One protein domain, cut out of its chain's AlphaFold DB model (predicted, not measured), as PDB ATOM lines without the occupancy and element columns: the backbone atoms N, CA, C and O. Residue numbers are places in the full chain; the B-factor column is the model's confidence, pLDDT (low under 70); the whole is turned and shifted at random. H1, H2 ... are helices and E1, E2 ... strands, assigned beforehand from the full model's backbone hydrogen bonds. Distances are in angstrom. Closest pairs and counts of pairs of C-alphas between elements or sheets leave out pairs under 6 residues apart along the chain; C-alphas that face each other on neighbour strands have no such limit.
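AT A GLANCE: This is residues 2 to 80 of the 114 residues of an uncharacterized protein of marine metagenome (UniProt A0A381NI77). What is seen first? A very short two-stranded hairpin, E1 and E2, has the last part of H2, residues 23 to 27, beside it; H3 and H4 follow towards one end, while residues 4 to 11, of which 4 to 7 belong to H1, stick out elsewhere. The long link between the strands makes a wide loop, of which residues 48 to 53 also stick out. What is it made of? The printed part has 79 residues, with four named helices and two named strands in the order H1 H2 E1 E2 H3 H4; the sheet, E1 - E2, is antiparallel, and the class is mostly helix, with under half of the residues in named elements. The whole is loose and flat, with a radius of gyration of the C-alphas of 14.6 A and spans of 39 by 32 by 16 A.

IN THESE COORDINATES: Where are the strands? E1 is residues 34 to 36, 6.7 A long, and E2 is residues 60 to 62, 6.9 A. Where are the helices? H2 is residues 17 to 27, 15.3 A, H1 residues 2 to 7, 8.6 A, from C-alpha 2 at (47.893, 68.633, 11.484). H3 is residues 64 to 70, 10.0 A, and H4 residues 76 to 79, 5.3 A, ending at C-alpha 79 at (48.771, 49.416, 43.103).

HOW THE PARTS SIT: How do the strands pair? In the hairpin E1 and E2, N 35 and O 61 are within hydrogen-bond range at 2.9 A. What is round it? The closest C-alphas of H2 and E1, Val 27 and Leu 34, are 4.8 A apart; those of H3 and H4, Ile 69 and Trp 76, are 6.4 A apart, close but not clearly touching. H1 and H2 are apart. Are the helix backbones complete? Every O i to N i+4 pair is within range in H1, H2 and H3; H4 is too short for such a pair.

THE WHOLE: How large is it? The two C-alphas farthest apart, of Pro 49 and Asn 73, are 42.4 A apart. Is it unbroken? The printed part has no cut, and the link E1 to E2, 23 residues, is long. Where is confidence low? It is under 70 at residues 2 to 3, 5 to 7, 9 to 13, 48 and 50 to 51.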
ATOM      1  N   PHE A   2      47.652  69.118  10.108       60.81
ATOM      2  CA  PHE A   2      47.893  68.633  11.484       60.81
ATOM      3  C   PHE A   2      49.318  68.116  11.737       60.81
ATOM      4  O   PHE A   2      49.956  68.528  12.695       60.81
ATOM      5  N   SER A   3      49.859  67.288  10.840       62.53
ATOM      6  CA  SER A   3      51.231  66.766  10.954       62.53
ATOM      7  C   SER A   3      52.322  67.840  10.864       62.53
ATOM      8  O   SER A   3      53.380  67.676  11.458       62.53
ATOM      9  N   ALA A   4      52.071  68.926  10.126       71.38
ATOM     10  CA  ALA A   4      53.018  70.027   9.963       71.38
ATOM     11  C   ALA A   4      53.067  70.903  11.222       71.38
ATOM     12  O   ALA A   4      54.148  71.166  11.725       71.38
ATOM     13  N   VAL A   5      51.903  71.249  11.785       67.62
ATOM     14  CA  VAL A   5      51.802  71.981  13.062       67.62
ATOM     15  C   VAL A   5      52.379  71.155  14.213       67.62
ATOM     16  O   VAL A   5      53.135  71.659  15.032       67.62
ATOM     17  N   GLN A   6      52.110  69.851  14.235       64.81
ATOM     18  CA  GLN A   6      52.666  68.946  15.236       64.81
ATOM     19  C   GLN A   6      54.190  68.773  15.126       64.81
ATOM     20  O   GLN A   6      54.853  68.474  16.115       64.81
ATOM     21  N   ALA A   7      54.773  68.939  13.937       69.81
ATOM     22  CA  ALA A   7      56.224  68.882  13.779       69.81
ATOM     23  C   ALA A   7      56.937  70.057  14.467       69.81
ATOM     24  O   ALA A   7      58.111  69.914  14.803       69.81
ATOM     25  N   GLU A   8      56.223  71.162  14.693       73.69
ATOM     26  CA  GLU A   8      56.706  72.373  15.360       73.69
ATOM     27  C   GLU A   8      56.482  72.344  16.881       73.69
ATOM     28  O   GLU A   8      57.020  73.189  17.596       73.69
ATOM     29  N   GLU A   9      55.739  71.361  17.406       67.88
ATOM     30  CA  GLU A   9      55.581  71.178  18.849       67.88
ATOM     31  C   GLU A   9      56.896  70.669  19.467       67.88
ATOM     32  O   GLU A   9      57.360  69.582  19.102       67.88
ATOM     33  N   PRO A  10      57.467  71.377  20.464       66.69
ATOM     34  CA  PRO A  10      58.644  70.896  21.192       66.69
ATOM     35  C   PRO A  10      58.382  69.550  21.887       66.69
ATOM     36  O   PRO A  10      59.300  68.771  22.126       66.69
ATOM     37  N   ALA A  11      57.111  69.287  22.197       66.50
ATOM     38  CA  ALA A  11      56.612  68.136  22.924       66.50
ATOM     39  C   ALA A  11      55.358  67.588  22.218       66.50
ATOM     40  O   ALA A  11      54.224  67.913  22.575       66.50
ATOM     41  N   ARG A  12      55.571  66.780  21.170       65.31
ATOM     42  CA  ARG A  12      54.479  66.224  20.356       65.31
ATOM     43  C   ARG A  12      53.477  65.465  21.223       65.31
ATOM     44  O   ARG A  12      53.881  64.630  22.028       65.31
ATOM     45  N   PHE A  13      52.185  65.692  20.985       65.31
ATOM     46  CA  PHE A  13      51.077  64.996  21.668       65.31
ATOM     47  C   PHE A  13      50.952  65.293  23.176       65.31
ATOM     48  O   PHE A  13      50.200  64.615  23.869       65.31
ATOM     49  N   MET A  14      51.658  66.299  23.707       72.00
ATOM     50  CA  MET A  14      51.585  66.675  25.131       72.00
ATOM     51  C   MET A  14      50.614  67.836  25.410       72.00
ATOM     52  O   MET A  14      50.535  68.325  26.532       72.00
ATOM     53  N   GLY A  15      49.858  68.285  24.403       73.38
ATOM     54  CA  GLY A  15      48.876  69.370  24.535       73.38
ATOM     55  C   GLY A  15      47.409  68.937  24.457       73.38
ATOM     56  O   GLY A  15      46.523  69.747  24.726       73.38
ATOM     57  N   ASP A  16      47.119  67.689  24.077       79.12
ATOM     58  CA  ASP A  16      45.749  67.256  23.789       79.12
ATOM     59  C   ASP A  16      44.971  66.759  25.023       79.12
ATOM     60  O   ASP A  16      45.522  66.385  26.057       79.12
ATOM     61  N   TRP A  17      43.640  66.727  24.914       81.88
ATOM     62  CA  TRP A  17      42.750  66.268  25.990       81.88
ATOM     63  C   TRP A  17      43.020  64.824  26.435       81.88
ATOM     64  O   TRP A  17      42.786  64.470  27.589       81.88
ATOM     65  N   SER A  18      43.470  63.956  25.528       82.69
ATOM     66  CA  SER A  18      43.771  62.565  25.862       82.69
ATOM     67  C   SER A  18      45.064  62.449  26.669       82.69
ATOM     68  O   SER A  18      45.178  61.552  27.509       82.69
ATOM     69  N   PHE A  19      46.022  63.349  26.447       85.56
ATOM     70  CA  PHE A  19      47.202  63.501  27.285       85.56
ATOM     71  C   PHE A  19      46.811  63.970  28.688       85.56
ATOM     72  O   PHE A  19      47.137  63.282  29.654       85.56
ATOM     73  N   TRP A  20      46.008  65.034  28.812       86.88
ATOM     74  CA  TRP A  20      45.549  65.532  30.118       86.88
ATOM     75  C   TRP A  20      44.818  64.467  30.938       86.88
ATOM     76  O   TRP A  20      45.174  64.240  32.091       86.88
ATOM     77  N   LYS A  21      43.928  63.684  30.313       87.81
ATOM     78  CA  LYS A  21      43.275  62.536  30.972       87.81
ATOM     79  C   LYS A  21      44.260  61.490  31.502       87.81
ATOM     80  O   LYS A  21      43.978  60.840  32.510       87.81
ATOM     81  N   ARG A  22      45.397  61.286  30.826       89.62
ATOM     82  CA  ARG A  22      46.451  60.372  31.298       89.62
ATOM     83  C   ARG A  22      47.191  60.967  32.488       89.62
ATOM     84  O   ARG A  22      47.313  60.271  33.488       89.62
ATOM     85  N   VAL A  23      47.620  62.228  32.414       90.94
ATOM     86  CA  VAL A  23      48.298  62.904  33.537       90.94
ATOM     87  C   VAL A  23      47.381  62.956  34.757       90.94
ATOM     88  O   VAL A  23      47.800  62.580  35.848       90.94
ATOM     89  N   ARG A  24      46.102  63.290  34.561       91.31
ATOM     90  CA  ARG A  24      45.081  63.278  35.612       91.31
ATOM     91  C   ARG A  24      45.043  61.953  36.346       91.31
ATOM     92  O   ARG A  24      45.054  61.922  37.566       91.31
ATOM     93  N   ARG A  25      45.045  60.844  35.604       91.69
ATOM     94  CA  ARG A  25      45.033  59.502  36.189       91.69
ATOM     95  C   ARG A  25      46.297  59.200  36.996       91.69
ATOM     96  O   ARG A  25      46.213  58.417  37.930       91.69
ATOM     97  N   LEU A  26      47.444  59.775  36.642       93.94
ATOM     98  CA  LEU A  26      48.688  59.596  37.394       93.94
ATOM     99  C   LEU A  26      48.709  60.414  38.694       93.94
ATOM    100  O   LEU A  26      49.331  59.976  39.658       93.94
ATOM    101  N   VAL A  27      48.020  61.557  38.716       93.69
ATOM    102  CA  VAL A  27      47.910  62.451  39.882       93.69
ATOM    103  C   VAL A  27      46.781  62.024  40.825       93.69
ATOM    104  O   VAL A  27      46.964  61.957  42.033       93.69
ATOM    105  N   GLU A  28      45.605  61.707  40.287       92.44
ATOM    106  CA  GLU A  28      44.381  61.474  41.068       92.44
ATOM    107  C   GLU A  28      44.101  59.987  41.360       92.44
ATOM    108  O   GLU A  28      43.045  59.644  41.894       92.44
ATOM    109  N   SER A  29      45.000  59.068  40.996       92.94
ATOM    110  CA  SER A  29      44.821  57.652  41.348       92.94
ATOM    111  C   SER A  29      44.909  57.423  42.865       92.94
ATOM    112  O   SER A  29      45.636  58.157  43.531       92.94
ATOM    113  N   PRO A  30      44.281  56.363  43.415       92.94
ATOM    114  CA  PRO A  30      44.364  56.045  44.845       92.94
ATOM    115  C   PRO A  30      45.790  55.967  45.409       92.94
ATOM    116  O   PRO A  30      46.011  56.319  46.565       92.94
ATOM    117  N   ARG A  31      46.758  55.509  44.601       96.00
ATOM    118  CA  ARG A  31      48.197  55.589  44.882       96.00
ATOM    119  C   ARG A  31      48.898  56.386  43.766       96.00
ATOM    120  O   ARG A  31      49.305  55.769  42.779       96.00
ATOM    121  N   PRO A  32      49.011  57.723  43.894       95.31
ATOM    122  CA  PRO A  32      49.545  58.606  42.854       95.31
ATOM    123  C   PRO A  32      50.977  58.272  42.426       95.31
ATOM    124  O   PRO A  32      51.825  57.940  43.259       95.31
ATOM    125  N   LEU A  33      51.257  58.394  41.123       96.69
ATOM    126  CA  LEU A  33      52.631  58.336  40.580       96.69
ATOM    127  C   LEU A  33      53.216  59.710  40.316       96.69
ATOM    128  O   LEU A  33      54.431  59.837  40.178       96.69
ATOM    129  N   LEU A  34      52.346  60.709  40.210       94.75
ATOM    130  CA  LEU A  34      52.718  62.104  40.139       94.75
ATOM    131  C   LEU A  34      52.098  62.823  41.329       94.75
ATOM    132  O   LEU A  34      50.928  62.604  41.644       94.75
ATOM    133  N   GLU A  35      52.872  63.687  41.963       93.38
ATOM    134  CA  GLU A  35      52.389  64.628  42.966       93.38
ATOM    135  C   GLU A  35      52.554  66.053  42.452       93.38
ATOM    136  O   GLU A  35      53.483  66.343  41.698       93.38
ATOM    137  N   LEU A  36      51.614  66.922  42.813       90.31
ATOM    138  CA  LEU A  36      51.673  68.336  42.461       90.31
ATOM    139  C   LEU A  36      52.373  69.096  43.583       90.31
ATOM    140  O   LEU A  36      52.102  68.851  44.760       90.31
ATOM    141  N   GLU A  37      53.267  70.011  43.225       87.00
ATOM    142  CA  GLU A  37      53.962  70.826  44.211       87.00
ATOM    143  C   GLU A  37      53.028  71.894  44.798       87.00
ATOM    144  O   GLU A  37      52.489  72.743  44.088       87.00
ATOM    145  N   GLY A  38      52.871  71.877  46.123       81.44
ATOM    146  CA  GLY A  38      51.991  72.789  46.852       81.44
ATOM    147  C   GLY A  38      50.547  72.291  46.973       81.44
ATOM    148  O   GLY A  38      50.201  71.186  46.569       81.44
ATOM    149  N   ASP A  39      49.686  73.116  47.570       77.69
ATOM    150  CA  ASP A  39      48.262  72.800  47.760       77.69
ATOM    151  C   ASP A  39      47.457  73.158  46.501       77.69
ATOM    152  O   ASP A  39      46.697  74.131  46.462       77.69
ATOM    153  N   VAL A  40      47.721  72.429  45.413       80.00
ATOM    154  CA  VAL A  40      47.120  72.666  44.094       80.00
ATOM    155  C   VAL A  40      46.316  71.447  43.664       80.00
ATOM    156  O   VAL A  40      46.788  70.314  43.712       80.00
ATOM    157  N   HIS A  41      45.091  71.678  43.200       81.06
ATOM    158  CA  HIS A  41      44.289  70.637  42.563       81.06
ATOM    159  C   HIS A  41      44.686  70.464  41.095       81.06
ATOM    160  O   HIS A  41      45.142  71.408  40.447       81.06
ATOM    161  N   PHE A  42      44.454  69.265  40.556       85.25
ATOM    162  CA  PHE A  42      44.687  68.995  39.144       85.25
ATOM    163  C   PHE A  42      43.870  69.951  38.262       85.25
ATOM    164  O   PHE A  42      42.659  70.104  38.436       85.25
ATOM    165  N   TYR A  43      44.541  70.606  37.314       77.81
ATOM    166  CA  TYR A  43      43.970  71.674  36.501       77.81
ATOM    167  C   TYR A  43      44.129  71.350  35.013       77.81
ATOM    168  O   TYR A  43      45.213  71.486  34.449       77.81
ATOM    169  N   GLU A  44      43.041  70.910  34.374       74.50
ATOM    170  CA  GLU A  44      43.016  70.551  32.952       74.50
ATOM    171  C   GLU A  44      41.928  71.290  32.163       74.50
ATOM    172  O   GLU A  44      40.806  71.459  32.656       74.50
ATOM    173  N   PRO A  45      42.179  71.567  30.871       72.38
ATOM    174  CA  PRO A  45      43.401  72.136  30.274       72.38
ATOM    175  C   PRO A  45      43.528  73.655  30.571       72.38
ATOM    176  O   PRO A  45      42.577  74.241  31.101       72.38
ATOM    177  N   PRO A  46      44.656  74.323  30.227       70.31
ATOM    178  CA  PRO A  46      44.818  75.768  30.430       70.31
ATOM    179  C   PRO A  46      43.651  76.549  29.826       70.31
ATOM    180  O   PRO A  46      43.276  76.320  28.671       70.31
ATOM    181  N   LYS A  47      43.064  77.474  30.591       71.94
ATOM    182  CA  LYS A  47      41.943  78.281  30.098       71.94
ATOM    183  C   LYS A  47      42.465  79.469  29.298       71.94
ATOM    184  O   LYS A  47      43.540  79.998  29.554       71.94
ATOM    185  N   THR A  48      41.683  79.909  28.318       67.56
ATOM    186  CA  THR A  48      41.958  81.152  27.589       67.56
ATOM    187  C   THR A  48      41.561  82.367  28.438       67.56
ATOM    188  O   THR A  48      40.460  82.345  28.998       67.56
ATOM    189  N   PRO A  49      42.364  83.448  28.472       73.00
ATOM    190  CA  PRO A  49      43.600  83.675  27.711       73.00
ATOM    191  C   PRO A  49      44.855  83.054  28.358       73.00
ATOM    192  O   PRO A  49      44.926  82.901  29.570       73.00
ATOM    193  N   PHE A  50      45.860  82.748  27.533       64.94
ATOM    194  CA  PHE A  50      47.171  82.249  27.965       64.94
ATOM    195  C   PHE A  50      48.182  83.414  28.082       64.94
ATOM    196  O   PHE A  50      48.141  84.301  27.223       64.94
ATOM    197  N   PRO A  51      49.103  83.438  29.071       62.69
ATOM    198  CA  PRO A  51      49.370  82.403  30.073       62.69
ATOM    199  C   PRO A  51      48.341  82.378  31.207       62.69
ATOM    200  O   PRO A  51      48.005  83.410  31.782       62.69
ATOM    201  N   ASP A  52      47.881  81.174  31.540       77.06
ATOM    202  CA  ASP A  52      46.997  80.926  32.677       77.06
ATOM    203  C   ASP A  52      47.837  80.880  33.974       77.06
ATOM    204  O   ASP A  52      48.682  79.989  34.115       77.06
ATOM    205  N   PRO A  53      47.645  81.813  34.930       76.94
ATOM    206  CA  PRO A  53      48.449  81.876  36.153       76.94
ATOM    207  C   PRO A  53      48.309  80.651  37.062       76.94
ATOM    208  O   PRO A  53      49.194  80.404  37.881       76.94
ATOM    209  N   VAL A  54      47.200  79.910  36.959       76.81
ATOM    210  CA  VAL A  54      46.988  78.662  37.708       76.81
ATOM    211  C   VAL A  54      47.810  77.552  37.071       76.81
ATOM    212  O   VAL A  54      48.533  76.844  37.765       76.81
ATOM    213  N   PHE A  55      47.775  77.465  35.741       76.38
ATOM    214  CA  PHE A  55      48.585  76.505  34.999       76.38
ATOM    215  C   PHE A  55      50.088  76.744  35.171       76.38
ATOM    216  O   PHE A  55      50.850  75.795  35.288       76.38
ATOM    217  N   GLY A  56      50.529  78.001  35.253       72.88
ATOM    218  CA  GLY A  56      51.938  78.328  35.497       72.88
ATOM    219  C   GLY A  56      52.486  77.840  36.846       72.88
ATOM    220  O   GLY A  56      53.697  77.844  37.032       72.88
ATOM    221  N   LYS A  57      51.616  77.430  37.779       75.44
ATOM    222  CA  LYS A  57      51.982  76.820  39.069       75.44
ATOM    223  C   LYS A  57      51.821  75.300  39.079       75.44
ATOM    224  O   LYS A  57      52.041  74.677  40.110       75.44
ATOM    225  N   PHE A  58      51.376  74.717  37.970       80.31
ATOM    226  CA  PHE A  58      51.212  73.281  37.829       80.31
ATOM    227  C   PHE A  58      52.590  72.647  37.612       80.31
ATOM    228  O   PHE A  58      53.028  72.468  36.477       80.31
ATOM    229  N   ASP A  59      53.280  72.357  38.714       86.06
ATOM    230  CA  ASP A  59      54.532  71.603  38.719       86.06
ATOM    231  C   ASP A  59      54.277  70.203  39.285       86.06
ATOM    232  O   ASP A  59      53.629  70.055  40.325       86.06
ATOM    233  N   ALA A  60      54.720  69.179  38.560       88.94
ATOM    234  CA  ALA A  60      54.435  67.784  38.859       88.94
ATOM    235  C   ALA A  60      55.737  66.997  39.013       88.94
ATOM    236  O   ALA A  60      56.575  66.979  38.109       88.94
ATOM    237  N   GLN A  61      55.866  66.283  40.127       93.62
ATOM    238  CA  GLN A  61      57.033  65.472  40.454       93.62
ATOM    239  C   GLN A  61      56.663  63.989  40.497       93.62
ATOM    240  O   GLN A  61      55.530  63.620  40.803       93.62
ATOM    241  N   VAL A  62      57.618  63.122  40.157       96.38
ATOM    242  CA  VAL A  62      57.420  61.669  40.227       96.38
ATOM    243  C   VAL A  62      57.502  61.231  41.685       96.38
ATOM    244  O   VAL A  62      58.500  61.489  42.353       96.38
ATOM    245  N   THR A  63      56.472  60.541  42.172       97.25
ATOM    246  CA  THR A  63      56.450  60.030  43.548       97.25
ATOM    247  C   THR A  63      57.438  58.875  43.723       97.25
ATOM    248  O   THR A  63      57.857  58.240  42.753       97.25
ATOM    249  N   GLY A  64      57.748  58.511  44.973       97.75
ATOM    250  CA  GLY A  64      58.555  57.316  45.260       97.75
ATOM    251  C   GLY A  64      57.981  56.038  44.630       97.75
ATOM    252  O   GLY A  64      58.720  55.251  44.047       97.75
ATOM    253  N   LEU A  65      56.651  55.878  44.644       97.69
ATOM    254  CA  LEU A  65      55.988  54.766  43.956       97.69
ATOM    255  C   LEU A  65      56.145  54.854  42.429       97.69
ATOM    256  O   LEU A  65      56.314  53.833  41.763       97.69
ATOM    257  N   GLY A  66      56.080  56.064  41.868       97.25
ATOM    258  CA  GLY A  66      56.336  56.295  40.448       97.25
ATOM    259  C   GLY A  66      57.732  55.828  40.036       97.25
ATOM    260  O   GLY A  66      57.863  55.135  39.030       97.25
ATOM    261  N   ILE A  67      58.748  56.125  40.852       98.06
ATOM    262  CA  ILE A  67      60.127  55.663  40.642       98.06
ATOM    263  C   ILE A  67      60.196  54.130  40.685       98.06
ATOM    264  O   ILE A  67      60.711  53.518  39.753       98.06
ATOM    265  N   GLU A  68      59.595  53.484  41.691       98.19
ATOM    266  CA  GLU A  68      59.581  52.015  41.785       98.19
ATOM    267  C   GLU A  68      58.925  51.331  40.573       98.19
ATOM    268  O   GLU A  68      59.349  50.248  40.162       98.19
ATOM    269  N   ILE A  69      57.892  51.944  39.987       95.69
ATOM    270  CA  ILE A  69      57.246  51.436  38.769       95.69
ATOM    271  C   ILE A  69      58.141  51.628  37.543       95.69
ATOM    272  O   ILE A  69      58.236  50.714  36.725       95.69
ATOM    273  N   LEU A  70      58.801  52.783  37.408       95.69
ATOM    274  CA  LEU A  70      59.744  53.043  36.311       95.69
ATOM    275  C   LEU A  70      60.925  52.063  36.335       95.69
ATOM    276  O   LEU A  70      61.343  51.582  35.283       95.69
ATOM    277  N   ASP A  71      61.386  51.699  37.530       96.94
ATOM    278  CA  ASP A  71      62.452  50.719  37.742       96.94
ATOM    279  C   ASP A  71      61.979  49.257  37.602       96.94
ATOM    280  O   ASP A  71      62.762  48.327  37.788       96.94
ATOM    281  N   ASN A  72      60.710  49.022  37.244       93.12
ATOM    282  CA  ASN A  72      60.073  47.701  37.155       93.12
ATOM    283  C   ASN A  72      60.054  46.900  38.473       93.12
ATOM    284  O   ASN A  72      59.864  45.681  38.453       93.12
ATOM    285  N   ASN A  73      60.200  47.559  39.625       96.94
ATOM    286  CA  ASN A  73      60.139  46.910  40.939       96.94
ATOM    287  C   ASN A  73      58.695  46.635  41.376       96.94
ATOM    288  O   ASN A  73      58.422  45.663  42.084       96.94
ATOM    289  N   VAL A  74      57.757  47.483  40.945       96.12
ATOM    290  CA  VAL A  74      56.340  47.392  41.302       96.12
ATOM    291  C   VAL A  74      55.458  47.427  40.060       96.12
ATOM    292  O   VAL A  74      55.702  48.135  39.090       96.12
ATOM    293  N   ASP A  75      54.379  46.652  40.102       91.81
ATOM    294  CA  ASP A  75      53.381  46.587  39.043       91.81
ATOM    295  C   ASP A  75      52.265  47.619  39.266       91.81
ATOM    296  O   ASP A  75      51.492  47.514  40.225       91.81
ATOM    297  N   TRP A  76      52.136  48.576  38.343       90.94
ATOM    298  CA  TRP A  76      51.102  49.619  38.366       90.94
ATOM    299  C   TRP A  76      49.691  49.076  38.610       90.94
ATOM    300  O   TRP A  76      48.960  49.608  39.442       90.94
ATOM    301  N   LEU A  77      49.308  47.990  37.931       90.25
ATOM    302  CA  LEU A  77      47.947  47.452  38.012       90.25
ATOM    303  C   LEU A  77      47.649  46.782  39.355       90.25
ATOM    304  O   LEU A  77      46.488  46.598  39.708       90.25
ATOM    305  N   ARG A  78      48.688  46.434  40.123       91.50
ATOM    306  CA  ARG A  78      48.539  45.940  41.497       91.50
ATOM    307  C   ARG A  78      48.325  47.067  42.498       91.50
ATOM    308  O   ARG A  78      47.668  46.842  43.508       91.50
ATOM    309  N   GLN A  79      48.871  48.249  42.223       94.12
ATOM    310  CA  GLN A  79      48.771  49.416  43.103       94.12
ATOM    311  C   GLN A  79      47.527  50.252  42.812       94.12
ATOM    312  O   GLN A  79      46.898  50.764  43.732       94.12
ATOM    313  N   ASN A  80      47.165  50.350  41.533       92.19
ATOM    314  CA  ASN A  80      46.029  51.110  41.033       92.19
ATOM    315  C   ASN A  80      45.204  50.227  40.088       92.19
ATOM    316  O   ASN A  80      45.287  50.380  38.859       92.19
TER     317      ASN A  80